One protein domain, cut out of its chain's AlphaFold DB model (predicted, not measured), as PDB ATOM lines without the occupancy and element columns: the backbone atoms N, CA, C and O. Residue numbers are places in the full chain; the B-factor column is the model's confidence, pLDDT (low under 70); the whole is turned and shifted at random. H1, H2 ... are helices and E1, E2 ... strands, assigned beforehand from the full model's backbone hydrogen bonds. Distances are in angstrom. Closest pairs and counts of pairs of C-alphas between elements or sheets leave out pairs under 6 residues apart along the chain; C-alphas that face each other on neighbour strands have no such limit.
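This is residues 235 to 431 of the 717 residues of a protein of Perkinsela sp. CCAP 1560/4 (UniProt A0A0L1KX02). This is a long rod built round a twisted sheet of four strands, with H1 and H5 side by side over one face and an arm at either end. At one end E2 and E3 run on past E1 and E4 as a two-stranded ribbon with H4 at its tip; at the other, H1 runs on past the sheet with H3 beside it, and H2 lies near that end. 197 residues are printed, with five named helices and four named strands in the order E1 H1 H2 H3 E2 H4 E3 H5 E4; the sheet, E2 - E3 - E1 - E4, is antiparallel throughout and the class is mixed. The whole is extended, with a radius of gyration of the C-alphas of 27.3 A and spans of 97 by 36 by 24 A.

Start at E1, residues 235 to 242, an inner strand. Its antiparallel neighbours are E3, residues 384 to 400, where N 238 and O 396 are 2.8 A apart, and E4, residues 423 to 430, where N 237 and O 427 are 2.8 A apart. E2, residues 354 to 368, is antiparallel to E3; look for N 363 and O 389, 2.9 A. H1, residues 245 to 283, is on the sheet at a height of 6.7 A and runs along the strands; its closest C-alphas to E3 are those of Asp 245 and Phe 392, 5.2 A. H2, residues 304 to 316, and H3, residues 322 to 349, form a helical hairpin and only just touch, with 3 pairs of C-alphas within 8 A; the closest are Met 311 and Val 325, 7.3 A. H3 touches H1, closest at C-alphas 330 and 278, 6.1 A, at a shallow tilt of 30 degrees, opposite ways. H4, residues 377 to 382, only grazes the sheet. H5, residues 405 to 416, is on the same face as H1, in two layers, helices on one face of a sheet; the closest C-alphas of H5 and H1 are Leu 407 and Ala 263, 6.9 A. E3, H5, E4 make a split strand-helix-strand unit, E1 between its strands, with a right-handed crossover. Every O i to N i+4 pair is within hydrogen-bond range in H1, H2, H3 and H4; in H5, 6 of 8 are.

Find C-alpha 235 at (181.723, 7.149, 113.200), where E1 begins. H1 runs 55.6 A, to C-alpha 283 at (164.667, 11.914, 84.137). H3 measures 40.7 A, E2 43.8 A and E3 51.4 A. E4 ends at C-alpha 430, (185.473, 11.314, 110.006).

The C-alphas farthest apart, Asp 286 and Gly 375, are 97.8 A apart. The printed part has no cut. H1 to H2 is the long link. Residues 373 to 378 stand free. pLDDT is under 70 at residues 284 to 320, 322 and 373 to 375.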
ATOM      1  N   GLN A 235     181.991   8.078 112.111       94.00
ATOM      2  CA  GLN A 235     181.723   7.149 113.200       94.00
ATOM      3  C   GLN A 235     181.803   7.893 114.531       94.00
ATOM      4  O   GLN A 235     182.833   8.458 114.909       94.00
ATOM      5  N   TYR A 236     180.683   7.875 115.249       94.88
ATOM      6  CA  TYR A 236     180.548   8.460 116.575       94.88
ATOM      7  C   TYR A 236     180.667   7.353 117.615       94.88
ATOM      8  O   TYR A 236     179.869   6.419 117.617       94.88
ATOM      9  N   SER A 237     181.656   7.450 118.499       95.12
ATOM     10  CA  SER A 237     181.813   6.540 119.636       95.12
ATOM     11  C   SER A 237     181.662   7.342 120.927       95.12
ATOM     12  O   SER A 237     182.416   8.280 121.181       95.12
ATOM     13  N   VAL A 238     180.652   7.021 121.729       95.81
ATOM     14  CA  VAL A 238     180.355   7.722 122.985       95.81
ATOM     15  C   VAL A 238     180.689   6.810 124.150       95.81
ATOM     16  O   VAL A 238     180.098   5.744 124.303       95.81
ATOM     17  N   ILE A 239     181.648   7.230 124.970       96.75
ATOM     18  CA  ILE A 239     182.100   6.476 126.137       96.75
ATOM     19  C   ILE A 239     181.350   7.003 127.351       96.75
ATOM     20  O   ILE A 239     181.619   8.108 127.817       96.75
ATOM     21  N   ILE A 240     180.420   6.211 127.870       96.62
ATOM     22  CA  ILE A 240     179.662   6.497 129.088       96.62
ATOM     23  C   ILE A 240     180.436   5.941 130.278       96.62
ATOM     24  O   ILE A 240     180.867   4.793 130.252       96.62
ATOM     25  N   CYS A 241     180.596   6.749 131.324       96.00
ATOM     26  CA  CYS A 241     181.323   6.425 132.546       96.00
ATOM     27  C   CYS A 241     180.430   6.625 133.775       96.00
ATOM     28  O   CYS A 241     179.846   7.699 133.947       96.00
ATOM     29  N   ALA A 242     180.379   5.630 134.664       96.19
ATOM     30  CA  ALA A 242     179.663   5.698 135.940       96.19
ATOM     31  C   ALA A 242     180.476   5.084 137.094       96.19
ATOM     32  O   ALA A 242     181.476   4.397 136.882       96.19
ATOM     33  N   HIS A 243     180.049   5.331 138.336       94.19
ATOM     34  CA  HIS A 243     180.649   4.707 139.529       94.19
ATOM     35  C   HIS A 243     180.203   3.252 139.722       94.19
ATOM     36  O   HIS A 243     180.925   2.457 140.317       94.19
ATOM     37  N   TRP A 244     179.023   2.905 139.206       93.06
ATOM     38  CA  TRP A 244     178.430   1.578 139.322       93.06
ATOM     39  C   TRP A 244     178.164   0.983 137.943       93.06
ATOM     40  O   TRP A 244     177.650   1.670 137.061       93.06
ATOM     41  N   ASP A 245     178.452  -0.307 137.774       92.94
ATOM     42  CA  ASP A 245     178.315  -0.987 136.478       92.94
ATOM     43  C   ASP A 245     176.885  -0.918 135.924       92.94
ATOM     44  O   ASP A 245     176.663  -0.514 134.785       92.94
ATOM     45  N   HIS A 246     175.890  -1.192 136.770       90.44
ATOM     46  CA  HIS A 246     174.485  -1.130 136.373       90.44
ATOM     47  C   HIS A 246     174.039   0.276 135.940       90.44
ATOM     48  O   HIS A 246     173.170   0.389 135.080       90.44
ATOM     49  N   GLN A 247     174.617   1.345 136.503       93.00
ATOM     50  CA  GLN A 247     174.305   2.716 136.086       93.00
ATOM     51  C   GLN A 247     174.841   2.988 134.683       93.00
ATOM     52  O   GLN A 247     174.117   3.553 133.867       93.00
ATOM     53  N   ALA A 248     176.075   2.558 134.394       94.44
ATOM     54  CA  ALA A 248     176.657   2.670 133.059       94.44
ATOM     55  C   ALA A 248     175.853   1.855 132.037       94.44
ATOM     56  O   ALA A 248     175.557   2.369 130.962       94.44
ATOM     57  N   ARG A 249     175.445   0.627 132.388       93.50
ATOM     58  CA  ARG A 249     174.627  -0.241 131.529       93.50
ATOM     59  C   ARG A 249     173.267   0.378 131.200       93.50
ATOM     60  O   ARG A 249     172.963   0.553 130.029       93.50
ATOM     61  N   LEU A 250     172.484   0.760 132.212       92.50
ATOM     62  CA  LEU A 250     171.156   1.357 132.001       92.50
ATOM     63  C   LEU A 250     171.248   2.693 131.250       92.50
ATOM     64  O   LEU A 250     170.464   2.954 130.349       92.50
ATOM     65  N   CYS A 251     172.247   3.522 131.575       94.81
ATOM     66  CA  CYS A 251     172.482   4.768 130.849       94.81
ATOM     67  C   CYS A 251     172.859   4.512 129.381       94.81
ATOM     68  O   CYS A 251     172.482   5.299 128.519       94.81
ATOM     69  N   ALA A 252     173.605   3.441 129.087       95.44
ATOM     70  CA  ALA A 252     173.951   3.063 127.722       95.44
ATOM     71  C   ALA A 252     172.745   2.542 126.937       95.44
ATOM     72  O   ALA A 252     172.620   2.907 125.775       95.44
ATOM     73  N   GLU A 253     171.857   1.766 127.566       93.25
ATOM     74  CA  GLU A 253     170.599   1.286 126.968       93.25
ATOM     75  C   GLU A 253     169.658   2.457 126.609       93.25
ATOM     76  O   GLU A 253     169.162   2.546 125.481       93.25
ATOM     77  N   ASP A 254     169.481   3.414 127.527       94.19
ATOM     78  CA  ASP A 254     168.662   4.609 127.285       94.19
ATOM     79  C   ASP A 254     169.282   5.505 126.200       94.19
ATOM     80  O   ASP A 254     168.596   5.992 125.294       94.19
ATOM     81  N   PHE A 255     170.607   5.672 126.238       93.94
ATOM     82  CA  PHE A 255     171.346   6.427 125.232       93.94
ATOM     83  C   PHE A 255     171.284   5.765 123.847       93.94
ATOM     84  O   PHE A 255     171.054   6.456 122.852       93.94
ATOM     85  N   SER A 256     171.461   4.440 123.760       94.56
ATOM     86  CA  SER A 256     171.420   3.696 122.498       94.56
ATOM     87  C   SER A 256     170.041   3.767 121.855       94.56
ATOM     88  O   SER A 256     169.948   4.010 120.653       94.56
ATOM     89  N   SER A 257     168.970   3.648 122.649       93.00
ATOM     90  CA  SER A 257     167.595   3.796 122.159       93.00
ATOM     91  C   SER A 257     167.335   5.207 121.621       93.00
ATOM     92  O   SER A 257     166.796   5.381 120.524       93.00
ATOM     93  N   PHE A 258     167.749   6.239 122.364       93.75
ATOM     94  CA  PHE A 258     167.570   7.630 121.952       93.75
ATOM     95  C   PHE A 258     168.329   7.944 120.657       93.75
ATOM     96  O   PHE A 258     167.732   8.411 119.685       93.75
ATOM     97  N   ILE A 259     169.629   7.647 120.609       93.75
ATOM     98  CA  ILE A 259     170.459   7.916 119.431       93.75
ATOM     99  C   ILE A 259     170.023   7.071 118.237       93.75
ATOM    100  O   ILE A 259     169.969   7.604 117.131       93.75
ATOM    101  N   GLY A 260     169.638   5.809 118.445       93.88
ATOM    102  CA  GLY A 260     169.082   4.962 117.391       93.88
ATOM    103  C   GLY A 260     167.843   5.581 116.741       93.88
ATOM    104  O   GLY A 260     167.750   5.622 115.516       93.88
ATOM    105  N   SER A 261     166.937   6.158 117.539       93.94
ATOM    106  CA  SER A 261     165.737   6.826 117.015       93.94
ATOM    107  C   SER A 261     166.043   8.094 116.205       93.94
ATOM    108  O   SER A 261     165.432   8.325 115.163       93.94
ATOM    109  N   ILE A 262     167.023   8.899 116.631       94.19
ATOM    110  CA  ILE A 262     167.419  10.120 115.913       94.19
ATOM    111  C   ILE A 262     168.187   9.775 114.640       94.19
ATOM    112  O   ILE A 262     167.919  10.349 113.586       94.19
ATOM    113  N   ALA A 263     169.120   8.826 114.727       94.38
ATOM    114  CA  ALA A 263     169.881   8.348 113.583       94.38
ATOM    115  C   ALA A 263     168.949   7.767 112.516       94.38
ATOM    116  O   ALA A 263     169.130   8.055 111.337       94.38
ATOM    117  N   LYS A 264     167.908   7.029 112.922       95.06
ATOM    118  CA  LYS A 264     166.873   6.528 112.015       95.06
ATOM    119  C   LYS A 264     166.205   7.660 111.234       95.06
ATOM    120  O   LYS A 264     166.186   7.602 110.010       95.06
ATOM    121  N   ASN A 265     165.735   8.704 111.919       94.31
ATOM    122  CA  ASN A 265     165.093   9.847 111.261       94.31
ATOM    123  C   ASN A 265     166.048  10.561 110.287       94.31
ATOM    124  O   ASN A 265     165.661  10.862 109.162       94.31
ATOM    125  N   SER A 266     167.305  10.774 110.693       94.00
ATOM    126  CA  SER A 266     168.337  11.405 109.852       94.00
ATOM    127  C   SER A 266     168.655  10.569 108.601       94.00
ATOM    128  O   SER A 266     168.710  11.092 107.486       94.00
ATOM    129  N   VAL A 267     168.801   9.245 108.749       94.62
ATOM    130  CA  VAL A 267     169.040   8.327 107.622       94.62
ATOM    131  C   VAL A 267     167.831   8.264 106.690       94.62
ATOM    132  O   VAL A 267     168.024   8.272 105.476       94.62
ATOM    133  N   GLU A 268     166.601   8.236 107.210       94.44
ATOM    134  CA  GLU A 268     165.374   8.248 106.399       94.44
ATOM    135  C   GLU A 268     165.223   9.550 105.600       94.44
ATOM    136  O   GLU A 268     164.944   9.508 104.400       94.44
ATOM    137  N   GLU A 269     165.467  10.704 106.226       93.69
ATOM    138  CA  GLU A 269     165.441  12.005 105.551       93.69
ATOM    139  C   GLU A 269     166.482  12.067 104.429       93.69
ATOM    140  O   GLU A 269     166.161  12.411 103.284       93.69
ATOM    141  N   LYS A 270     167.723  11.653 104.717       92.31
ATOM    142  CA  LYS A 270     168.787  11.627 103.713       92.31
ATOM    143  C   LYS A 270     168.491  10.634 102.592       92.31
ATOM    144  O   LYS A 270     168.729  10.963 101.433       92.31
ATOM    145  N   LEU A 271     167.965   9.451 102.909       93.81
ATOM    146  CA  LEU A 271     167.595   8.425 101.933       93.81
ATOM    147  C   LEU A 271     166.522   8.936 100.965       93.81
ATOM    148  O   LEU A 271     166.659   8.755  99.757       93.81
ATOM    149  N   ASN A 272     165.496   9.623 101.474       93.38
ATOM    150  CA  ASN A 272     164.476  10.252 100.636       93.38
ATOM    151  C   ASN A 272     165.088  11.332  99.730       93.38
ATOM    152  O   ASN A 272     164.809  11.356  98.533       93.38
ATOM    153  N   GLY A 273     165.997  12.157 100.264       90.31
ATOM    154  CA  GLY A 273     166.736  13.142  99.471       90.31
ATOM    155  C   GLY A 273     167.600  12.514  98.368       90.31
ATOM    156  O   GLY A 273     167.610  13.010  97.242       90.31
ATOM    157  N   VAL A 274     168.285  11.403  98.658       90.38
ATOM    158  CA  VAL A 274     169.097  10.653  97.682       90.38
ATOM    159  C   VAL A 274     168.222  10.069  96.573       90.38
ATOM    160  O   VAL A 274     168.559  10.225  95.404       90.38
ATOM    161  N   ARG A 275     167.069   9.474  96.904       91.94
ATOM    162  CA  ARG A 275     166.125   8.940  95.907       91.94
ATOM    163  C   ARG A 275     165.598  10.023  94.975       91.94
ATOM    164  O   ARG A 275     165.655   9.860  93.760       91.94
ATOM    165  N   SER A 276     165.189  11.166  95.526       88.50
ATOM    166  CA  SER A 276     164.772  12.320  94.724       88.50
ATOM    167  C   SER A 276     165.897  12.843  93.821       88.50
ATOM    168  O   SER A 276     165.637  13.243  92.689       88.50
ATOM    169  N   GLN A 277     167.154  12.812  94.278       83.00
ATOM    170  CA  GLN A 277     168.306  13.171  93.446       83.00
ATOM    171  C   GLN A 277     168.549  12.156  92.324       83.00
ATOM    172  O   GLN A 277     168.775  12.570  91.189       83.00
ATOM    173  N   ILE A 278     168.462  10.851  92.598       86.81
ATOM    174  CA  ILE A 278     168.583   9.803  91.571       86.81
ATOM    175  C   ILE A 278     167.489   9.976  90.513       86.81
ATOM    176  O   ILE A 278     167.800   9.997  89.324       86.81
ATOM    177  N   GLU A 279     166.231  10.172  90.912       86.19
ATOM    178  CA  GLU A 279     165.113  10.407  89.988       86.19
ATOM    179  C   GLU A 279     165.328  11.672  89.146       86.19
ATOM    180  O   GLU A 279     165.212  11.634  87.917       86.19
ATOM    181  N   PHE A 280     165.728  12.781  89.781       81.12
ATOM    182  CA  PHE A 280     166.037  14.035  89.094       81.12
ATOM    183  C   PHE A 280     167.130  13.837  88.040       81.12
ATOM    184  O   PHE A 280     166.918  14.139  86.860       81.12
ATOM    185  N   TYR A 281     168.261  13.251  88.445       77.31
ATOM    186  CA  TYR A 281     169.369  12.921  87.564       77.31
ATOM    187  C   TYR A 281     169.073  11.750  86.643       77.31
ATOM    188  O   TYR A 281     169.914  11.484  85.810       77.31
ATOM    189  N   THR A 282     167.941  11.057  86.690       80.62
ATOM    190  CA  THR A 282     167.604  10.003  85.711       80.62
ATOM    191  C   THR A 282     166.655  10.544  84.642       80.62
ATOM    192  O   THR A 282     166.860  10.293  83.453       80.62
ATOM    193  N   HIS A 283     165.697  11.387  85.033       76.38
ATOM    194  CA  HIS A 283     164.667  11.914  84.137       76.38
ATOM    195  C   HIS A 283     165.045  13.215  83.405       76.38
ATOM    196  O   HIS A 283     164.585  13.423  82.285       76.38
ATOM    197  N   HIS A 284     165.914  14.067  83.960       65.94
ATOM    198  CA  HIS A 284     166.264  15.357  83.344       65.94
ATOM    199  C   HIS A 284     167.556  15.260  82.521       65.94
ATOM    200  O   HIS A 284     168.631  15.673  82.957       65.94
ATOM    201  N   ALA A 285     167.455  14.689  81.316       53.84
ATOM    202  CA  ALA A 285     168.605  14.449  80.442       53.84
ATOM    203  C   ALA A 285     169.276  15.717  79.878       53.84
ATOM    204  O   ALA A 285     170.475  15.673  79.601       53.84
ATOM    205  N   ASP A 286     168.539  16.831  79.794       51.22
ATOM    206  CA  ASP A 286     168.988  18.075  79.147       51.22
ATOM    207  C   ASP A 286     169.257  19.235  80.130       51.22
ATOM    208  O   ASP A 286     169.818  20.260  79.748       51.22
ATOM    209  N   ALA A 287     168.951  19.076  81.426       51.94
ATOM    210  CA  ALA A 287     169.101  20.139  82.436       51.94
ATOM    211  C   ALA A 287     170.564  20.487  82.784       51.94
ATOM    212  O   ALA A 287     170.829  21.397  83.564       51.94
ATOM    213  N   VAL A 288     171.527  19.771  82.203       50.34
ATOM    214  CA  VAL A 288     172.963  19.999  82.408       50.34
ATOM    215  C   VAL A 288     173.509  21.093  81.472       50.34
ATOM    216  O   VAL A 288     174.610  21.592  81.690       50.34
ATOM    217  N   GLY A 289     172.746  21.485  80.442       43.97
ATOM    218  CA  GLY A 289     173.204  22.379  79.372       43.97
ATOM    219  C   GLY A 289     172.670  23.814  79.388       43.97
ATOM    220  O   GLY A 289     173.175  24.633  78.626       43.97
ATOM    221  N   GLY A 290     171.696  24.164  80.227       38.44
ATOM    222  CA  GLY A 290     171.206  25.540  80.260       38.44
ATOM    223  C   GLY A 290     169.795  25.679  80.792       38.44
ATOM    224  O   GLY A 290     168.848  25.636  80.025       38.44
ATOM    225  N   ASP A 291     169.669  25.908  82.093       38.84
ATOM    226  CA  ASP A 291     168.792  26.969  82.579       38.84
ATOM    227  C   ASP A 291     169.174  27.312  84.020       38.84
ATOM    228  O   ASP A 291     169.399  26.427  84.849       38.84
ATOM    229  N   ALA A 292     169.287  28.601  84.330       43.56
ATOM    230  CA  ALA A 292     169.632  29.055  85.679       43.56
ATOM    231  C   ALA A 292     168.539  28.686  86.706       43.56
ATOM    232  O   ALA A 292     168.844  28.526  87.890       43.56
ATOM    233  N   ASP A 293     167.309  28.462  86.235       40.47
ATOM    234  CA  ASP A 293     166.130  28.184  87.055       40.47
ATOM    235  C   ASP A 293     165.958  26.692  87.408       40.47
ATOM    236  O   ASP A 293     165.427  26.370  88.471       40.47
ATOM    237  N   ALA A 294     166.501  25.756  86.614       44.50
ATOM    238  CA  ALA A 294     166.467  24.317  86.928       44.50
ATOM    239  C   ALA A 294     167.383  23.938  88.113       44.50
ATOM    240  O   ALA A 294     167.147  22.951  88.810       44.50
ATOM    241  N   HIS A 295     168.405  24.754  88.391       43.62
ATOM    242  CA  HIS A 295     169.287  24.596  89.550       43.62
ATOM    243  C   HIS A 295     168.679  25.116  90.861       43.62
ATOM    244  O   HIS A 295     169.111  24.692  91.931       43.62
ATOM    245  N   ALA A 296     167.672  25.995  90.798       42.94
ATOM    246  CA  ALA A 296     166.950  26.474  91.979       42.94
ATOM    247  C   ALA A 296     166.019  25.400  92.578       42.94
ATOM    248  O   ALA A 296     165.651  25.492  93.747       42.94
ATOM    249  N   ALA A 297     165.680  24.364  91.799       42.59
ATOM    250  CA  ALA A 297     164.866  23.224  92.219       42.59
ATOM    251  C   ALA A 297     165.683  22.033  92.767       42.59
ATOM    252  O   ALA A 297     165.100  21.006  93.111       42.59
ATOM    253  N   MET A 298     167.021  22.136  92.858       46.66
ATOM    254  CA  MET A 298     167.835  21.089  93.487       46.66
ATOM    255  C   MET A 298     167.544  21.004  94.996       46.66
ATOM    256  O   MET A 298     167.676  22.011  95.695       46.66
ATOM    257  N   PRO A 299     167.256  19.808  95.541       41.66
ATOM    258  CA  PRO A 299     167.252  19.598  96.980       41.66
ATOM    259  C   PRO A 299     168.669  19.821  97.530       41.66
ATOM    260  O   PRO A 299     169.616  19.128  97.154       41.66
ATOM    261  N   THR A 300     168.760  20.812  98.414       42.53
ATOM    262  CA  THR A 300     169.838  21.446  99.207       42.53
ATOM    263  C   THR A 300     171.032  20.624  99.738       42.53
ATOM    264  O   THR A 300     171.784  21.137 100.564       42.53
ATOM    265  N   ALA A 301     171.283  19.387  99.308       41.97
ATOM    266  CA  ALA A 301     172.278  18.524  99.954       41.97
ATOM    267  C   ALA A 301     173.699  18.558  99.347       41.97
ATOM    268  O   ALA A 301     174.636  18.090  99.991       41.97
ATOM    269  N   LEU A 302     173.879  19.098  98.138       45.72
ATOM    270  CA  LEU A 302     175.183  19.363  97.515       45.72
ATOM    271  C   LEU A 302     175.179  20.813  97.035       45.72
ATOM    272  O   LEU A 302     174.261  21.196  96.317       45.72
ATOM    273  N   ASP A 303     176.174  21.615  97.429       51.31
ATOM    274  CA  ASP A 303     176.277  23.009  96.980       51.31
ATOM    275  C   ASP A 303     176.335  23.033  95.438       51.31
ATOM    276  O   ASP A 303     177.318  22.546  94.859       51.31
ATOM    277  N   PRO A 304     175.314  23.576  94.746       49.72
ATOM    278  CA  PRO A 304     175.269  23.580  93.288       49.72
ATOM    279  C   PRO A 304     176.466  24.319  92.673       49.72
ATOM    280  O   PRO A 304     176.837  24.037  91.535       49.72
ATOM    281  N   LYS A 305     177.142  25.201  93.427       51.81
ATOM    282  CA  LYS A 305     178.397  25.843  93.002       51.81
ATOM    283  C   LYS A 305     179.592  24.893  93.001       51.81
ATOM    284  O   LYS A 305     180.438  25.000  92.120       51.81
ATOM    285  N   MET A 306     179.682  23.978  93.964       50.69
ATOM    286  CA  MET A 306     180.767  22.994  94.040       50.69
ATOM    287  C   MET A 306     180.628  21.959  92.927       50.69
ATOM    288  O   MET A 306     181.607  21.618  92.272       50.69
ATOM    289  N   LEU A 307     179.398  21.515  92.679       54.78
ATOM    290  CA  LEU A 307     179.078  20.570  91.619       54.78
ATOM    291  C   LEU A 307     179.321  21.203  90.241       54.78
ATOM    292  O   LEU A 307     180.002  20.606  89.415       54.78
ATOM    293  N   ARG A 308     178.902  22.463  90.043       59.16
ATOM    294  CA  ARG A 308     179.240  23.248  88.846       59.16
ATOM    295  C   ARG A 308     180.753  23.406  88.674       59.16
ATOM    296  O   ARG A 308     181.237  23.202  87.575       59.16
ATOM    297  N   ARG A 309     181.506  23.674  89.742       59.06
ATOM    298  CA  ARG A 309     182.969  23.801  89.685       59.06
ATOM    299  C   ARG A 309     183.673  22.484  89.346       59.06
ATOM    300  O   ARG A 309     184.589  22.494  88.541       59.06
ATOM    301  N   ILE A 310     183.231  21.359  89.910       59.69
ATOM    302  CA  ILE A 310     183.750  20.023  89.564       59.69
ATOM    303  C   ILE A 310     183.429  19.699  88.103       59.69
ATOM    304  O   ILE A 310     184.274  19.174  87.388       59.69
ATOM    305  N   MET A 311     182.226  20.039  87.642       57.84
ATOM    306  CA  MET A 311     181.832  19.856  86.246       57.84
ATOM    307  C   MET A 311     182.632  20.755  85.306       57.84
ATOM    308  O   MET A 311     183.101  20.267  84.288       57.84
ATOM    309  N   GLU A 312     182.838  22.022  85.653       63.78
ATOM    310  CA  GLU A 312     183.665  22.967  84.901       63.78
ATOM    311  C   GLU A 312     185.135  22.529  84.881       63.78
ATOM    312  O   GLU A 312     185.754  22.594  83.831       63.78
ATOM    313  N   GLU A 313     185.688  22.021  85.987       61.75
ATOM    314  CA  GLU A 313     187.064  21.505  86.057       61.75
ATOM    315  C   GLU A 313     187.230  20.201  85.248       61.75
ATOM    316  O   GLU A 313     188.206  20.065  84.513       61.75
ATOM    317  N   LEU A 314     186.256  19.281  85.290       59.06
ATOM    318  CA  LEU A 314     186.252  18.049  84.480       59.06
ATOM    319  C   LEU A 314     185.974  18.309  82.986       59.06
ATOM    320  O   LEU A 314     186.425  17.547  82.133       59.06
ATOM    321  N   GLN A 315     185.238  19.375  82.657       59.84
ATOM    322  CA  GLN A 315     184.951  19.794  81.280       59.84
ATOM    323  C   GLN A 315     186.052  20.686  80.691       59.84
ATOM    324  O   GLN A 315     186.266  20.651  79.479       59.84
ATOM    325  N   ALA A 316     186.769  21.457  81.515       57.91
ATOM    326  CA  ALA A 316     187.838  22.361  81.082       57.91
ATOM    327  C   ALA A 316     189.023  21.628  80.438       57.91
ATOM    328  O   ALA A 316     189.730  22.219  79.623       57.91
ATOM    329  N   GLU A 317     189.218  20.344  80.749       54.91
ATOM    330  CA  GLU A 317     190.222  19.490  80.099       54.91
ATOM    331  C   GLU A 317     189.690  18.754  78.849       54.91
ATOM    332  O   GLU A 317     190.459  18.086  78.161       54.91
ATOM    333  N   GLY A 318     188.398  18.883  78.516       56.38
ATOM    334  CA  GLY A 318     187.776  18.253  77.342       56.38
ATOM    335  C   GLY A 318     187.650  16.724  77.409       56.38
ATOM    336  O   GLY A 318     187.378  16.094  76.389       56.38
ATOM    337  N   THR A 319     187.862  16.119  78.581       58.56
ATOM    338  CA  THR A 319     188.033  14.665  78.752       58.56
ATOM    339  C   THR A 319     186.756  13.900  79.092       58.56
ATOM    340  O   THR A 319     186.692  12.715  78.782       58.56
ATOM    341  N   TYR A 320     185.735  14.541  79.675       64.62
ATOM    342  CA  TYR A 320     184.504  13.863  80.100       64.62
ATOM    343  C   TYR A 320     183.244  14.558  79.587       64.62
ATOM    344  O   TYR A 320     183.047  15.764  79.747       64.62
ATOM    345  N   SER A 321     182.345  13.772  78.998       73.62
ATOM    346  CA  SER A 321     181.031  14.249  78.583       73.62
ATOM    347  C   SER A 321     180.131  14.507  79.806       73.62
ATOM    348  O   SER A 321     180.218  13.799  80.814       73.62
ATOM    349  N   PRO A 322     179.178  15.456  79.729       69.06
ATOM    350  CA  PRO A 322     178.195  15.679  80.795       69.06
ATOM    351  C   PRO A 322     177.412  14.413  81.190       69.06
ATOM    352  O   PRO A 322     176.987  14.273  82.335       69.06
ATOM    353  N   LYS A 323     177.250  13.470  80.250       75.25
ATOM    354  CA  LYS A 323     176.608  12.169  80.482       75.25
ATOM    355  C   LYS A 323     177.448  11.258  81.380       75.25
ATOM    356  O   LYS A 323     176.884  10.600  82.246       75.25
ATOM    357  N   GLU A 324     178.768  11.241  81.214       77.62
ATOM    358  CA  GLU A 324     179.678  10.424  82.031       77.62
ATOM    359  C   GLU A 324     179.786  10.955  83.461       77.62
ATOM    360  O   GLU A 324     179.701  10.180  84.412       77.62
ATOM    361  N   VAL A 325     179.883  12.279  83.631       73.44
ATOM    362  CA  VAL A 325     179.901  12.901  84.967       73.44
ATOM    363  C   VAL A 325     178.591  12.629  85.710       73.44
ATOM    364  O   VAL A 325     178.594  12.268  86.886       73.44
ATOM    365  N   ARG A 326     177.458  12.723  85.008       74.69
ATOM    366  CA  ARG A 326     176.139  12.363  85.540       74.69
ATOM    367  C   ARG A 326     176.069  10.891  85.945       74.69
ATOM    368  O   ARG A 326     175.611  10.599  87.045       74.69
ATOM    369  N   GLN A 327     176.551   9.980  85.100       84.06
ATOM    370  CA  GLN A 327     176.582   8.550  85.412       84.06
ATOM    371  C   GLN A 327     177.429   8.257  86.658       84.06
ATOM    372  O   GLN A 327     177.030   7.447  87.492       84.06
ATOM    373  N   PHE A 328     178.563   8.945  86.822       83.88
ATOM    374  CA  PHE A 328     179.390   8.830  88.021       83.88
ATOM    375  C   PHE A 328     178.633   9.270  89.280       83.88
ATOM    376  O   PHE A 328     178.649   8.560  90.283       83.88
ATOM    377  N   ILE A 329     177.928  10.405  89.224       83.38
ATOM    378  CA  ILE A 329     177.118  10.896  90.349       83.38
ATOM    379  C   ILE A 329     176.006   9.902  90.697       83.38
ATOM    380  O   ILE A 329     175.845   9.577  91.870       83.38
ATOM    381  N   ILE A 330     175.280   9.380  89.700       85.69
ATOM    382  CA  ILE A 330     174.229   8.372  89.915       85.69
ATOM    383  C   ILE A 330     174.814   7.139  90.607       85.69
ATOM    384  O   ILE A 330     174.287   6.718  91.629       85.69
ATOM    385  N   MET A 331     175.952   6.623  90.136       90.12
ATOM    386  CA  MET A 331     176.614   5.465  90.744       90.12
ATOM    387  C   MET A 331     176.999   5.709  92.217       90.12
ATOM    388  O   MET A 331     176.844   4.818  93.057       90.12
ATOM    389  N   GLN A 332     177.481   6.911  92.558       89.00
ATOM    390  CA  GLN A 332     177.780   7.273  93.950       89.00
ATOM    391  C   GLN A 332     176.504   7.376  94.800       89.00
ATOM    392  O   GLN A 332     176.485   6.896  95.933       89.00
ATOM    393  N   LEU A 333     175.427   7.948  94.254       89.50
ATOM    394  CA  LEU A 333     174.133   8.045  94.932       89.50
ATOM    395  C   LEU A 333     173.487   6.668  95.144       89.50
ATOM    396  O   LEU A 333     172.987   6.409  96.232       89.50
ATOM    397  N   GLU A 334     173.556   5.760  94.170       92.56
ATOM    398  CA  GLU A 334     173.094   4.368  94.300       92.56
ATOM    399  C   GLU A 334     173.907   3.591  95.344       92.56
ATOM    400  O   GLU A 334     173.375   2.756  96.081       92.56
ATOM    401  N   SER A 335     175.216   3.851  95.431       92.31
ATOM    402  CA  SER A 335     176.052   3.297  96.499       92.31
ATOM    403  C   SER A 335     175.622   3.829  97.865       92.31
ATOM    404  O   SER A 335     175.420   3.043  98.788       92.31
ATOM    405  N   LEU A 336     175.418   5.143  97.986       92.69
ATOM    406  CA  LEU A 336     174.939   5.770  99.216       92.69
ATOM    407  C   LEU A 336     173.548   5.256  99.611       92.69
ATOM    408  O   LEU A 336     173.321   4.975 100.784       92.69
ATOM    409  N   GLU A 337     172.638   5.065  98.653       94.12
ATOM    410  CA  GLU A 337     171.324   4.471  98.893       94.12
ATOM    411  C   GLU A 337     171.450   3.071  99.507       94.12
ATOM    412  O   GLU A 337     170.823   2.803 100.533       94.12
ATOM    413  N   ARG A 338     172.290   2.194  98.940       93.94
ATOM    414  CA  ARG A 338     172.517   0.842  99.481       93.94
ATOM    415  C   ARG A 338     173.045   0.876 100.915       93.94
ATOM    416  O   ARG A 338     172.542   0.139 101.764       93.94
ATOM    417  N   VAL A 339     174.017   1.743 101.207       93.62
ATOM    418  CA  VAL A 339     174.580   1.865 102.564       93.62
ATOM    419  C   VAL A 339     173.552   2.454 103.540       93.62
ATOM    420  O   VAL A 339     173.427   1.964 104.664       93.62
ATOM    421  N   CYS A 340     172.755   3.444 103.125       94.44
ATOM    422  CA  CYS A 340     171.660   3.989 103.931       94.44
ATOM    423  C   CYS A 340     170.585   2.933 104.227       94.44
ATOM    424  O   CYS A 340     170.172   2.803 105.377       94.44
ATOM    425  N   GLN A 341     170.168   2.138 103.236       94.81
ATOM    426  CA  GLN A 341     169.200   1.050 103.426       94.81
ATOM    427  C   GLN A 341     169.726  -0.024 104.387       94.81
ATOM    428  O   GLN A 341     168.997  -0.462 105.276       94.81
ATOM    429  N   HIS A 342     170.999  -0.408 104.252       93.69
ATOM    430  CA  HIS A 342     171.657  -1.341 105.166       93.69
ATOM    431  C   HIS A 342     171.775  -0.775 106.593       93.69
ATOM    432  O   HIS A 342     171.538  -1.472 107.574       93.69
ATOM    433  N   THR A 343     172.100   0.510 106.735       93.19
ATOM    434  CA  THR A 343     172.152   1.168 108.050       93.19
ATOM    435  C   THR A 343     170.758   1.226 108.680       93.19
ATOM    436  O   THR A 343     170.594   0.931 109.861       93.19
ATOM    437  N   LEU A 344     169.731   1.531 107.883       94.62
ATOM    438  CA  LEU A 344     168.344   1.604 108.329       94.62
ATOM    439  C   LEU A 344     167.785   0.236 108.750       94.62
ATOM    440  O   LEU A 344     167.085   0.150 109.759       94.62
ATOM    441  N   SER A 345     168.099  -0.845 108.029       94.75
ATOM    442  CA  SER A 345     167.680  -2.201 108.419       94.75
ATOM    443  C   SER A 345     168.297  -2.628 109.756       94.75
ATOM    444  O   SER A 345     167.616  -3.229 110.591       94.75
ATOM    445  N   ARG A 346     169.551  -2.240 110.008       94.06
ATOM    446  CA  ARG A 346     170.247  -2.472 111.282       94.06
ATOM    447  C   ARG A 346     169.714  -1.612 112.431       94.06
ATOM    448  O   ARG A 346     169.582  -2.099 113.549       94.06
ATOM    449  N   LEU A 347     169.338  -0.361 112.163       93.06
ATOM    450  CA  LEU A 347     168.651   0.492 113.143       93.06
ATOM    451  C   LEU A 347     167.256  -0.058 113.495       93.06
ATOM    452  O   LEU A 347     166.852  -0.018 114.652       93.06
ATOM    453  N   ASN A 348     166.526  -0.617 112.523       92.50
ATOM    454  CA  ASN A 348     165.200  -1.206 112.750       92.50
ATOM    455  C   ASN A 348     165.239  -2.541 113.508       92.50
ATOM    456  O   ASN A 348     164.304  -2.842 114.245       92.50
ATOM    457  N   SER A 349     166.293  -3.339 113.328       90.69
ATOM    458  CA  SER A 349     166.508  -4.585 114.082       90.69
ATOM    459  C   SER A 349     167.066  -4.354 115.490       90.69
ATOM    460  O   SER A 349     167.063  -5.280 116.297       90.69
ATOM    461  N   GLY A 350     167.513  -3.131 115.800       86.81
ATOM    462  CA  GLY A 350     168.136  -2.789 117.080       86.81
ATOM    463  C   GLY A 350     169.606  -3.208 117.193       86.81
ATOM    464  O   GLY A 350     170.168  -3.146 118.280       86.81
ATOM    465  N   GLU A 351     170.245  -3.620 116.092       87.38
ATOM    466  CA  GLU A 351     171.681  -3.931 116.060       87.38
ATOM    467  C   GLU A 351     172.567  -2.679 116.121       87.38
ATOM    468  O   GLU A 351     173.736  -2.754 116.507       87.38
ATOM    469  N   LEU A 352     172.032  -1.536 115.692       88.44
ATOM    470  CA  LEU A 352     172.679  -0.234 115.783       88.44
ATOM    471  C   LEU A 352     171.833   0.714 116.643       88.44
ATOM    472  O   LEU A 352     170.608   0.712 116.517       88.44
ATOM    473  N   PRO A 353     172.464   1.586 117.446       92.25
ATOM    474  CA  PRO A 353     173.903   1.659 117.716       92.25
ATOM    475  C   PRO A 353     174.417   0.487 118.574       92.25
ATOM    476  O   PRO A 353     173.711  -0.019 119.441       92.25
ATOM    477  N   GLU A 354     175.666   0.073 118.345       93.88
ATOM    478  CA  GLU A 354     176.279  -1.062 119.047       93.88
ATOM    479  C   GLU A 354     176.805  -0.623 120.422       93.88
ATOM    480  O   GLU A 354     177.538   0.364 120.519       93.88
ATOM    481  N   VAL A 355     176.478  -1.369 121.480       95.50
ATOM    482  CA  VAL A 355     176.986  -1.123 122.839       95.50
ATOM    483  C   VAL A 355     178.076  -2.138 123.172       95.50
ATOM    484  O   VAL A 355     177.806  -3.328 123.321       95.50
ATOM    485  N   LYS A 356     179.316  -1.665 123.317       93.88
ATOM    486  CA  LYS A 356     180.475  -2.474 123.715       93.88
ATOM    487  C   LYS A 356     180.816  -2.248 125.180       93.88
ATOM    488  O   LYS A 356     180.759  -1.124 125.689       93.88
ATOM    489  N   GLU A 357     181.207  -3.319 125.856       94.12
ATOM    490  CA  GLU A 357     181.797  -3.226 127.186       94.12
ATOM    491  C   GLU A 357     183.269  -2.833 127.063       94.12
ATOM    492  O   GLU A 357     183.986  -3.338 126.200       94.12
ATOM    493  N   LEU A 358     183.704  -1.909 127.916       95.38
ATOM    494  CA  LEU A 358     185.099  -1.506 128.042       95.38
ATOM    495  C   LEU A 358     185.552  -1.843 129.460       95.38
ATOM    496  O   LEU A 358     184.788  -1.632 130.408       95.38
ATOM    497  N   GLU A 359     186.775  -2.361 129.597       95.62
ATOM    498  CA  GLU A 359     187.315  -2.796 130.884       95.62
ATOM    499  C   GLU A 359     187.158  -1.688 131.944       95.62
ATOM    500  O   GLU A 359     187.496  -0.526 131.676       95.62
ATOM    501  N   PRO A 360     186.620  -1.996 133.138       96.31
ATOM    502  CA  PRO A 360     186.478  -1.004 134.187       96.31
ATOM    503  C   PRO A 360     187.846  -0.520 134.667       96.31
ATOM    504  O   PRO A 360     188.811  -1.271 134.760       96.31
ATOM    505  N   TYR A 361     187.909   0.745 135.056       97.12
ATOM    506  CA  TYR A 361     189.047   1.259 135.798       97.12
ATOM    507  C   TYR A 361     188.895   0.820 137.251       97.12
ATOM    508  O   TYR A 361     187.883   1.124 137.890       97.12
ATOM    509  N   ILE A 362     189.886   0.095 137.759       96.06
ATOM    510  CA  ILE A 362     189.922  -0.400 139.132       96.06
ATOM    511  C   ILE A 362     191.277  -0.038 139.727       96.06
ATOM    512  O   ILE A 362     192.310  -0.541 139.292       96.06
ATOM    513  N   ARG A 363     191.266   0.807 140.758       94.50
ATOM    514  CA  ARG A 363     192.453   1.168 141.534       94.50
ATOM    515  C   ARG A 363     192.285   0.716 142.970       94.50
ATOM    516  O   ARG A 363     191.395   1.196 143.668       94.50
ATOM    517  N   SER A 364     193.149  -0.194 143.405       95.00
ATOM    518  CA  SER A 364     193.202  -0.640 144.795       95.00
ATOM    519  C   SER A 364     194.091   0.295 145.611       95.00
ATOM    520  O   SER A 364     195.245   0.524 145.260       95.00
ATOM    521  N   GLU A 365     193.557   0.828 146.704       93.31
ATOM    522  CA  GLU A 365     194.300   1.592 147.696       93.31
ATOM    523  C   GLU A 365     194.510   0.760 148.953       93.31
ATOM    524  O   GLU A 365     193.548   0.338 149.604       93.31
ATOM    525  N   ALA A 366     195.779   0.594 149.316       92.06
ATOM    526  CA  ALA A 366     196.208  -0.068 150.536       92.06
ATOM    527  C   ALA A 366     196.747   0.968 151.527       92.06
ATOM    528  O   ALA A 366     197.770   1.613 151.277       92.06
ATOM    529  N   PHE A 367     196.085   1.109 152.676       91.31
ATOM    530  CA  PHE A 367     196.495   2.049 153.719       91.31
ATOM    531  C   PHE A 367     196.365   1.453 155.121       91.31
ATOM    532  O   PHE A 367     195.536   0.578 155.386       91.31
ATOM    533  N   TRP A 368     197.180   1.948 156.053       92.00
ATOM    534  CA  TRP A 368     197.115   1.535 157.452       92.00
ATOM    535  C   TRP A 368     195.899   2.162 158.140       92.00
ATOM    536  O   TRP A 368     195.747   3.382 158.179       92.00
ATOM    537  N   ALA A 369     195.037   1.335 158.735       88.00
ATOM    538  CA  ALA A 369     193.880   1.817 159.497       88.00
ATOM    539  C   ALA A 369     194.217   2.192 160.953       88.00
ATOM    540  O   ALA A 369     193.394   2.790 161.652       88.00
ATOM    541  N   SER A 370     195.405   1.813 161.433       83.31
ATOM    542  CA  SER A 370     195.861   2.108 162.793       83.31
ATOM    543  C   SER A 370     196.225   3.585 162.946       83.31
ATOM    544  O   SER A 370     196.999   4.126 162.167       83.31
ATOM    545  N   LYS A 371     195.705   4.228 163.999       78.88
ATOM    546  CA  LYS A 371     196.055   5.608 164.390       78.88
ATOM    547  C   LYS A 371     197.172   5.670 165.441       78.88
ATOM    548  O   LYS A 371     197.440   6.744 165.976       78.88
ATOM    549  N   LYS A 372     197.768   4.530 165.820       74.75
ATOM    550  CA  LYS A 372     198.776   4.491 166.891       74.75
ATOM    551  C   LYS A 372     200.086   5.145 166.419       74.75
ATOM    552  O   LYS A 372     200.558   4.801 165.338       74.75
ATOM    553  N   PRO A 373     200.705   6.031 167.221       64.38
ATOM    554  CA  PRO A 373     201.991   6.629 166.874       64.38
ATOM    555  C   PRO A 373     203.088   5.556 166.881       64.38
ATOM    556  O   PRO A 373     203.247   4.893 167.899       64.38
ATOM    557  N   PHE A 374     203.771   5.385 165.740       57.88
ATOM    558  CA  PHE A 374     205.083   4.774 165.403       57.88
ATOM    559  C   PHE A 374     205.795   3.736 166.314       57.88
ATOM    560  O   PHE A 374     206.933   3.379 166.034       57.88
ATOM    561  N   GLY A 375     205.184   3.185 167.365       66.00
ATOM    562  CA  GLY A 375     205.858   2.300 168.322       66.00
ATOM    563  C   GLY A 375     206.027   0.858 167.841       66.00
ATOM    564  O   GLY A 375     206.903   0.157 168.337       66.00
ATOM    565  N   LYS A 376     205.204   0.394 166.887       78.38
ATOM    566  CA  LYS A 376     205.263  -0.970 166.332       78.38
ATOM    567  C   LYS A 376     204.787  -1.003 164.878       78.38
ATOM    568  O   LYS A 376     203.591  -1.114 164.615       78.38
ATOM    569  N   PHE A 377     205.727  -0.952 163.935       83.00
ATOM    570  CA  PHE A 377     205.458  -1.067 162.493       83.00
ATOM    571  C   PHE A 377     204.626  -2.310 162.137       83.00
ATOM    572  O   PHE A 377     203.664  -2.217 161.385       83.00
ATOM    573  N   GLN A 378     204.913  -3.449 162.774       85.31
ATOM    574  CA  GLN A 378     204.178  -4.698 162.566       85.31
ATOM    575  C   GLN A 378     202.674  -4.583 162.884       85.31
ATOM    576  O   GLN A 378     201.859  -5.166 162.176       85.31
ATOM    577  N   GLU A 379     202.285  -3.805 163.906       82.75
ATOM    578  CA  GLU A 379     200.865  -3.568 164.213       82.75
ATOM    579  C   GLU A 379     200.196  -2.703 163.126       82.75
ATOM    580  O   GLU A 379     199.024  -2.914 162.819       82.75
ATOM    581  N   MET A 380     200.928  -1.765 162.508       84.88
ATOM    582  CA  MET A 380     200.415  -0.944 161.400       84.88
ATOM    583  C   MET A 380     200.217  -1.773 160.129       84.88
ATOM    584  O   MET A 380     199.126  -1.746 159.564       84.88
ATOM    585  N   GLU A 381     201.215  -2.576 159.753       87.06
ATOM    586  CA  GLU A 381     201.141  -3.490 158.607       87.06
ATOM    587  C   GLU A 381     200.019  -4.524 158.768       87.06
ATOM    588  O   GLU A 381     199.226  -4.731 157.849       87.06
ATOM    589  N   SER A 382     199.864  -5.105 159.964       86.69
ATOM    590  CA  SER A 382     198.756  -6.028 160.256       86.69
ATOM    591  C   SER A 382     197.370  -5.369 160.181       86.69
ATOM    592  O   SER A 382     196.364  -6.053 160.013       86.69
ATOM    593  N   GLY A 383     197.314  -4.039 160.303       86.38
ATOM    594  CA  GLY A 383     196.102  -3.228 160.212       86.38
ATOM    595  C   GLY A 383     195.858  -2.624 158.827       86.38
ATOM    596  O   GLY A 383     195.106  -1.650 158.730       86.38
ATOM    597  N   THR A 384     196.501  -3.144 157.779       91.12
ATOM    598  CA  THR A 384     196.303  -2.681 156.399       91.12
ATOM    599  C   THR A 384     194.890  -2.997 155.919       91.12
ATOM    600  O   THR A 384     194.383  -4.105 156.098       91.12
ATOM    601  N   ARG A 385     194.237  -2.009 155.308       92.19
ATOM    602  CA  ARG A 385     192.942  -2.164 154.643       92.19
ATOM    603  C   ARG A 385     193.087  -1.874 153.164       92.19
ATOM    604  O   ARG A 385     193.824  -0.965 152.795       92.19
ATOM    605  N   ASN A 386     192.311  -2.605 152.371       94.00
ATOM    606  CA  ASN A 386     192.217  -2.417 150.933       94.00
ATOM    607  C   ASN A 386     190.819  -1.911 150.589       94.00
ATOM    608  O   ASN A 386     189.819  -2.510 150.992       94.00
ATOM    609  N   TYR A 387     190.764  -0.814 149.848       94.06
ATOM    610  CA  TYR A 387     189.549  -0.308 149.220       94.06
ATOM    611  C   TYR A 387     189.815  -0.102 147.738       94.06
ATOM    612  O   TYR A 387     190.957   0.079 147.334       94.06
ATOM    613  N   GLU A 388     188.767  -0.123 146.924       94.56
ATOM    614  CA  GLU A 388     188.904   0.064 145.485       94.56
ATOM    615  C   GLU A 388     188.114   1.278 145.018       94.56
ATOM    616  O   GLU A 388     186.941   1.448 145.357       94.56
ATOM    617  N   PHE A 389     188.752   2.089 144.184       94.94
ATOM    618  CA  PHE A 389     188.069   3.042 143.332       94.94
ATOM    619  C   PHE A 389     187.732   2.349 142.024       94.94
ATOM    620  O   PHE A 389     188.622   1.853 141.334       94.94
ATOM    621  N   ARG A 390     186.442   2.308 141.694       95.44
ATOM    622  CA  ARG A 390     185.945   1.688 140.468       95.44
ATOM    623  C   ARG A 390     185.253   2.723 139.593       95.44
ATOM    624  O   ARG A 390     184.500   3.563 140.090       95.44
ATOM    625  N   ARG A 391     185.495   2.648 138.289       96.44
ATOM    626  CA  ARG A 391     184.717   3.331 137.253       96.44
ATOM    627  C   ARG A 391     184.396   2.332 136.158       96.44
ATOM    628  O   ARG A 391     185.275   1.615 135.692       96.44
ATOM    629  N   PHE A 392     183.133   2.288 135.766       96.38
ATOM    630  CA  PHE A 392     182.633   1.363 134.760       96.38
ATOM    631  C   PHE A 392     182.310   2.123 133.487       96.38
ATOM    632  O   PHE A 392     181.769   3.232 133.554       96.38
ATOM    633  N   TYR A 393     182.628   1.511 132.348       97.38
ATOM    634  CA  TYR A 393     182.482   2.135 131.043       97.38
ATOM    635  C   TYR A 393     181.598   1.302 130.118       97.38
ATOM    636  O   TYR A 393     181.590   0.069 130.174       97.38
ATOM    637  N   ARG A 394     180.860   1.989 129.248       97.31
ATOM    638  CA  ARG A 394     180.176   1.415 128.085       97.31
ATOM    639  C   ARG A 394     180.426   2.315 126.885       97.31
ATOM    640  O   ARG A 394     180.373   3.535 127.017       97.31
ATOM    641  N   VAL A 395     180.731   1.724 125.735       97.00
ATOM    642  CA  VAL A 395     181.028   2.450 124.496       97.00
ATOM    643  C   VAL A 395     179.889   2.230 123.519       97.00
ATOM    644  O   VAL A 395     179.669   1.110 123.070       97.00
ATOM    645  N   VAL A 396     179.170   3.295 123.184       96.50
ATOM    646  CA  VAL A 396     178.099   3.259 122.187       96.50
ATOM    647  C   VAL A 396     178.664   3.723 120.852       96.50
ATOM    648  O   VAL A 396     179.098   4.868 120.738       96.50
ATOM    649  N   THR A 397     178.685   2.841 119.854       95.19
ATOM    650  CA  THR A 397     179.261   3.102 118.529       95.19
ATOM    651  C   THR A 397     178.162   3.236 117.480       95.19
ATOM    652  O   THR A 397     177.345   2.331 117.301       95.19
ATOM    653  N   LEU A 398     178.166   4.352 116.754       94.94
ATOM    654  CA  LEU A 398     177.257   4.641 115.651       94.94
ATOM    655  C   LEU A 398     178.059   4.996 114.384       94.94
ATOM    656  O   LEU A 398     178.512   6.137 114.248       94.94
ATOM    657  N   PRO A 399     178.246   4.044 113.453       95.00
ATOM    658  CA  PRO A 399     178.729   4.338 112.111       95.00
ATOM    659  C   PRO A 399     177.599   4.940 111.263       95.00
ATOM    660  O   PRO A 399     176.511   4.374 111.178       95.00
ATOM    661  N   MET A 400     177.863   6.079 110.624       94.81
ATOM    662  CA  MET A 400     176.935   6.798 109.753       94.81
ATOM    663  C   MET A 400     177.493   6.896 108.322       94.81
ATOM    664  O   MET A 400     178.678   7.193 108.145       94.81
ATOM    665  N   PRO A 401     176.651   6.715 107.287       93.94
ATOM    666  CA  PRO A 401     177.077   6.787 105.886       93.94
ATOM    667  C   PRO A 401     177.355   8.208 105.377       93.94
ATOM    668  O   PRO A 401     177.857   8.385 104.273       93.94
ATOM    669  N   PHE A 402     177.013   9.231 106.157       92.62
ATOM    670  CA  PHE A 402     177.254  10.636 105.848       92.62
ATOM    671  C   PHE A 402     177.476  11.423 107.142       92.62
ATOM    672  O   PHE A 402     177.119  10.973 108.234       92.62
ATOM    673  N   MET A 403     178.052  12.617 107.020       92.38
ATOM    674  CA  MET A 403     178.161  13.556 108.131       92.38
ATOM    675  C   MET A 403     176.875  14.380 108.251       92.38
ATOM    676  O   MET A 403     176.458  15.026 107.291       92.38
ATOM    677  N   ASP A 404     176.282  14.383 109.441       92.12
ATOM    678  CA  ASP A 404     175.128  15.208 109.796       92.12
ATOM    679  C   ASP A 404     175.449  16.026 111.054       92.12
ATOM    680  O   ASP A 404     175.700  15.481 112.134       92.12
ATOM    681  N   THR A 405     175.467  17.348 110.891       92.00
ATOM    682  CA  THR A 405     175.784  18.301 111.958       92.00
ATOM    683  C   THR A 405     174.660  18.409 112.984       92.00
ATOM    684  O   THR A 405     174.934  18.698 114.153       92.00
ATOM    685  N   GLU A 406     173.408  18.152 112.594       91.50
ATOM    686  CA  GLU A 406     172.284  18.127 113.525       91.50
ATOM    687  C   GLU A 406     172.371  16.903 114.426       91.50
ATOM    688  O   GLU A 406     172.283  17.039 115.650       91.50
ATOM    689  N   LEU A 407     172.637  15.729 113.847       92.31
ATOM    690  CA  LEU A 407     172.889  14.508 114.608       92.31
ATOM    691  C   LEU A 407     174.065  14.691 115.575       92.31
ATOM    692  O   LEU A 407     173.924  14.396 116.761       92.31
ATOM    693  N   GLU A 408     175.200  15.233 115.120       93.44
ATOM    694  CA  GLU A 408     176.365  15.475 115.981       93.44
ATOM    695  C   GLU A 408     176.028  16.412 117.154       93.44
ATOM    696  O   GLU A 408     176.432  16.173 118.298       93.44
ATOM    697  N   LYS A 409     175.246  17.467 116.897       94.56
ATOM    698  CA  LYS A 409     174.766  18.375 117.939       94.56
ATOM    699  C   LYS A 409     173.873  17.644 118.944       94.56
ATOM    700  O   LYS A 409     174.099  17.769 120.145       94.56
ATOM    701  N   ARG A 410     172.908  16.846 118.476       92.56
ATOM    702  CA  ARG A 410     172.011  16.054 119.336       92.56
ATOM    703  C   ARG A 410     172.782  15.046 120.185       92.56
ATOM    704  O   ARG A 410     172.501  14.927 121.376       92.56
ATOM    705  N   VAL A 411     173.782  14.384 119.602       92.75
ATOM    706  CA  VAL A 411     174.702  13.489 120.313       92.75
ATOM    707  C   VAL A 411     175.429  14.253 121.419       92.75
ATOM    708  O   VAL A 411     175.438  13.806 122.559       92.75
ATOM    709  N   LYS A 412     175.980  15.438 121.139       92.94
ATOM    710  CA  LYS A 412     176.693  16.250 122.142       92.94
ATOM    711  C   LYS A 412     175.784  16.826 123.232       92.94
ATOM    712  O   LYS A 412     176.227  16.979 124.375       92.94
ATOM    713  N   ASP A 413     174.532  17.134 122.900       94.50
ATOM    714  CA  ASP A 413     173.535  17.685 123.827       94.50
ATOM    715  C   ASP A 413     173.023  16.645 124.836       94.50
ATOM    716  O   ASP A 413     172.500  17.016 125.889       94.50
ATOM    717  N   THR A 414     173.244  15.349 124.585       91.19
ATOM    718  CA  THR A 414     172.897  14.271 125.531       91.19
ATOM    719  C   THR A 414     173.530  14.429 126.910       91.19
ATOM    720  O   THR A 414     172.936  14.031 127.910       91.19
ATOM    721  N   ARG A 415     174.678  15.120 127.000       92.31
ATOM    722  CA  ARG A 415     175.336  15.450 128.276       92.31
ATOM    723  C   ARG A 415     174.430  16.186 129.269       92.31
ATOM    724  O   ARG A 415     174.729  16.194 130.457       92.31
ATOM    725  N   LEU A 416     173.377  16.853 128.785       92.19
ATOM    726  CA  LEU A 416     172.473  17.668 129.601       92.19
ATOM    727  C   LEU A 416     171.429  16.842 130.361       92.19
ATOM    728  O   LEU A 416     170.876  17.339 131.337       92.19
ATOM    729  N   TRP A 417     171.157  15.611 129.930       92.00
ATOM    730  CA  TRP A 417     170.131  14.746 130.523       92.00
ATOM    731  C   TRP A 417     170.660  13.348 130.867       92.00
ATOM    732  O   TRP A 417     169.885  12.415 131.048       92.00
ATOM    733  N   LEU A 418     171.982  13.209 131.013       93.25
ATOM    734  CA  LEU A 418     172.599  11.980 131.504       93.25
ATOM    735  C   LEU A 418     172.038  11.557 132.859       93.25
ATOM    736  O   LEU A 418     171.608  12.372 133.680       93.25
ATOM    737  N   HIS A 419     172.134  10.256 133.117       94.38
ATOM    738  CA  HIS A 419     171.807   9.701 134.420       94.38
ATOM    739  C   HIS A 419     172.675  10.327 135.513       94.38
ATOM    740  O   HIS A 419     173.793  10.799 135.286       94.38
ATOM    741  N   ARG A 420     172.141  10.328 136.733       93.62
ATOM    742  CA  ARG A 420     172.820  10.885 137.900       93.62
ATOM    743  C   ARG A 420     174.219  10.280 138.055       93.62
ATOM    744  O   ARG A 420     174.363   9.064 138.078       93.62
ATOM    745  N   GLU A 421     175.214  11.150 138.237       92.12
ATOM    746  CA  GLU A 421     176.625  10.783 138.459       92.12
ATOM    747  C   GLU A 421     177.284  10.006 137.300       92.12
ATOM    748  O   GLU A 421     178.375   9.454 137.470       92.12
ATOM    749  N   CYS A 422     176.670  10.031 136.112       94.81
ATOM    750  CA  CYS A 422     177.273   9.572 134.867       94.81
ATOM    751  C   CYS A 422     177.983  10.723 134.138       94.81
ATOM    752  O   CYS A 422     177.588  11.886 134.210       94.81
ATOM    753  N   THR A 423     179.040  10.384 133.409       94.88
ATOM    754  CA  THR A 423     179.817  11.306 132.566       94.88
ATOM    755  C   THR A 423     180.051  10.675 131.200       94.88
ATOM    756  O   THR A 423     179.916   9.460 131.063       94.88
ATOM    757  N   VAL A 424     180.376  11.481 130.187       95.31
ATOM    758  CA  VAL A 424     180.579  11.000 128.813       95.31
ATOM    759  C   VAL A 424     181.805  11.620 128.151       95.31
ATOM    760  O   VAL A 424     182.088  12.802 128.350       95.31
ATOM    761  N   GLU A 425     182.489  10.837 127.318       95.75
ATOM    762  CA  GLU A 425     183.469  11.311 126.337       95.75
ATOM    763  C   GLU A 425     182.935  11.059 124.919       95.75
ATOM    764  O   GLU A 425     182.372  10.000 124.642       95.75
ATOM    765  N   TYR A 426     183.127  12.021 124.014       95.88
ATOM    766  CA  TYR A 426     182.721  11.903 122.613       95.88
ATOM    767  C   TYR A 426     183.951  11.716 121.734       95.88
ATOM    768  O   TYR A 426     184.842  12.567 121.722       95.88
ATOM    769  N   GLN A 427     183.975  10.624 120.985       95.38
ATOM    770  CA  GLN A 427     184.987  10.322 119.989       95.38
ATOM    771  C   GLN A 427     184.350  10.371 118.599       95.38
ATOM    772  O   GLN A 427     183.345   9.707 118.351       95.38
ATOM    773  N   THR A 428     184.938  11.149 117.692       93.56
ATOM    774  CA  THR A 428     184.459  11.278 116.312       93.56
ATOM    775  C   THR A 428     185.597  10.955 115.361       93.56
ATOM    776  O   THR A 428     186.621  11.637 115.375       93.56
ATOM    777  N   THR A 429     185.394   9.956 114.511       92.75
ATOM    778  CA  THR A 429     186.257   9.668 113.364       92.75
ATOM    779  C   THR A 429     185.492  10.020 112.097       92.75
ATOM    780  O   THR A 429     184.324   9.670 111.945       92.75
ATOM    781  N   LEU A 430     186.113  10.800 111.215       93.50
ATOM    782  CA  LEU A 430     185.473  11.314 110.006       93.50
ATOM    783  C   LEU A 430     186.439  11.252 108.834       93.50
ATOM    784  O   LEU A 430     187.651  11.421 109.008       93.50
ATOM    785  N   LYS A 431     185.902  11.055 107.632       91.62
ATOM    786  CA  LYS A 431     186.693  11.209 106.417       91.62
ATOM    787  C   LYS A 431     186.892  12.695 106.141       91.62
ATOM    788  O   LYS A 431     185.950  13.480 106.084       91.62
TER     789      LYS A 431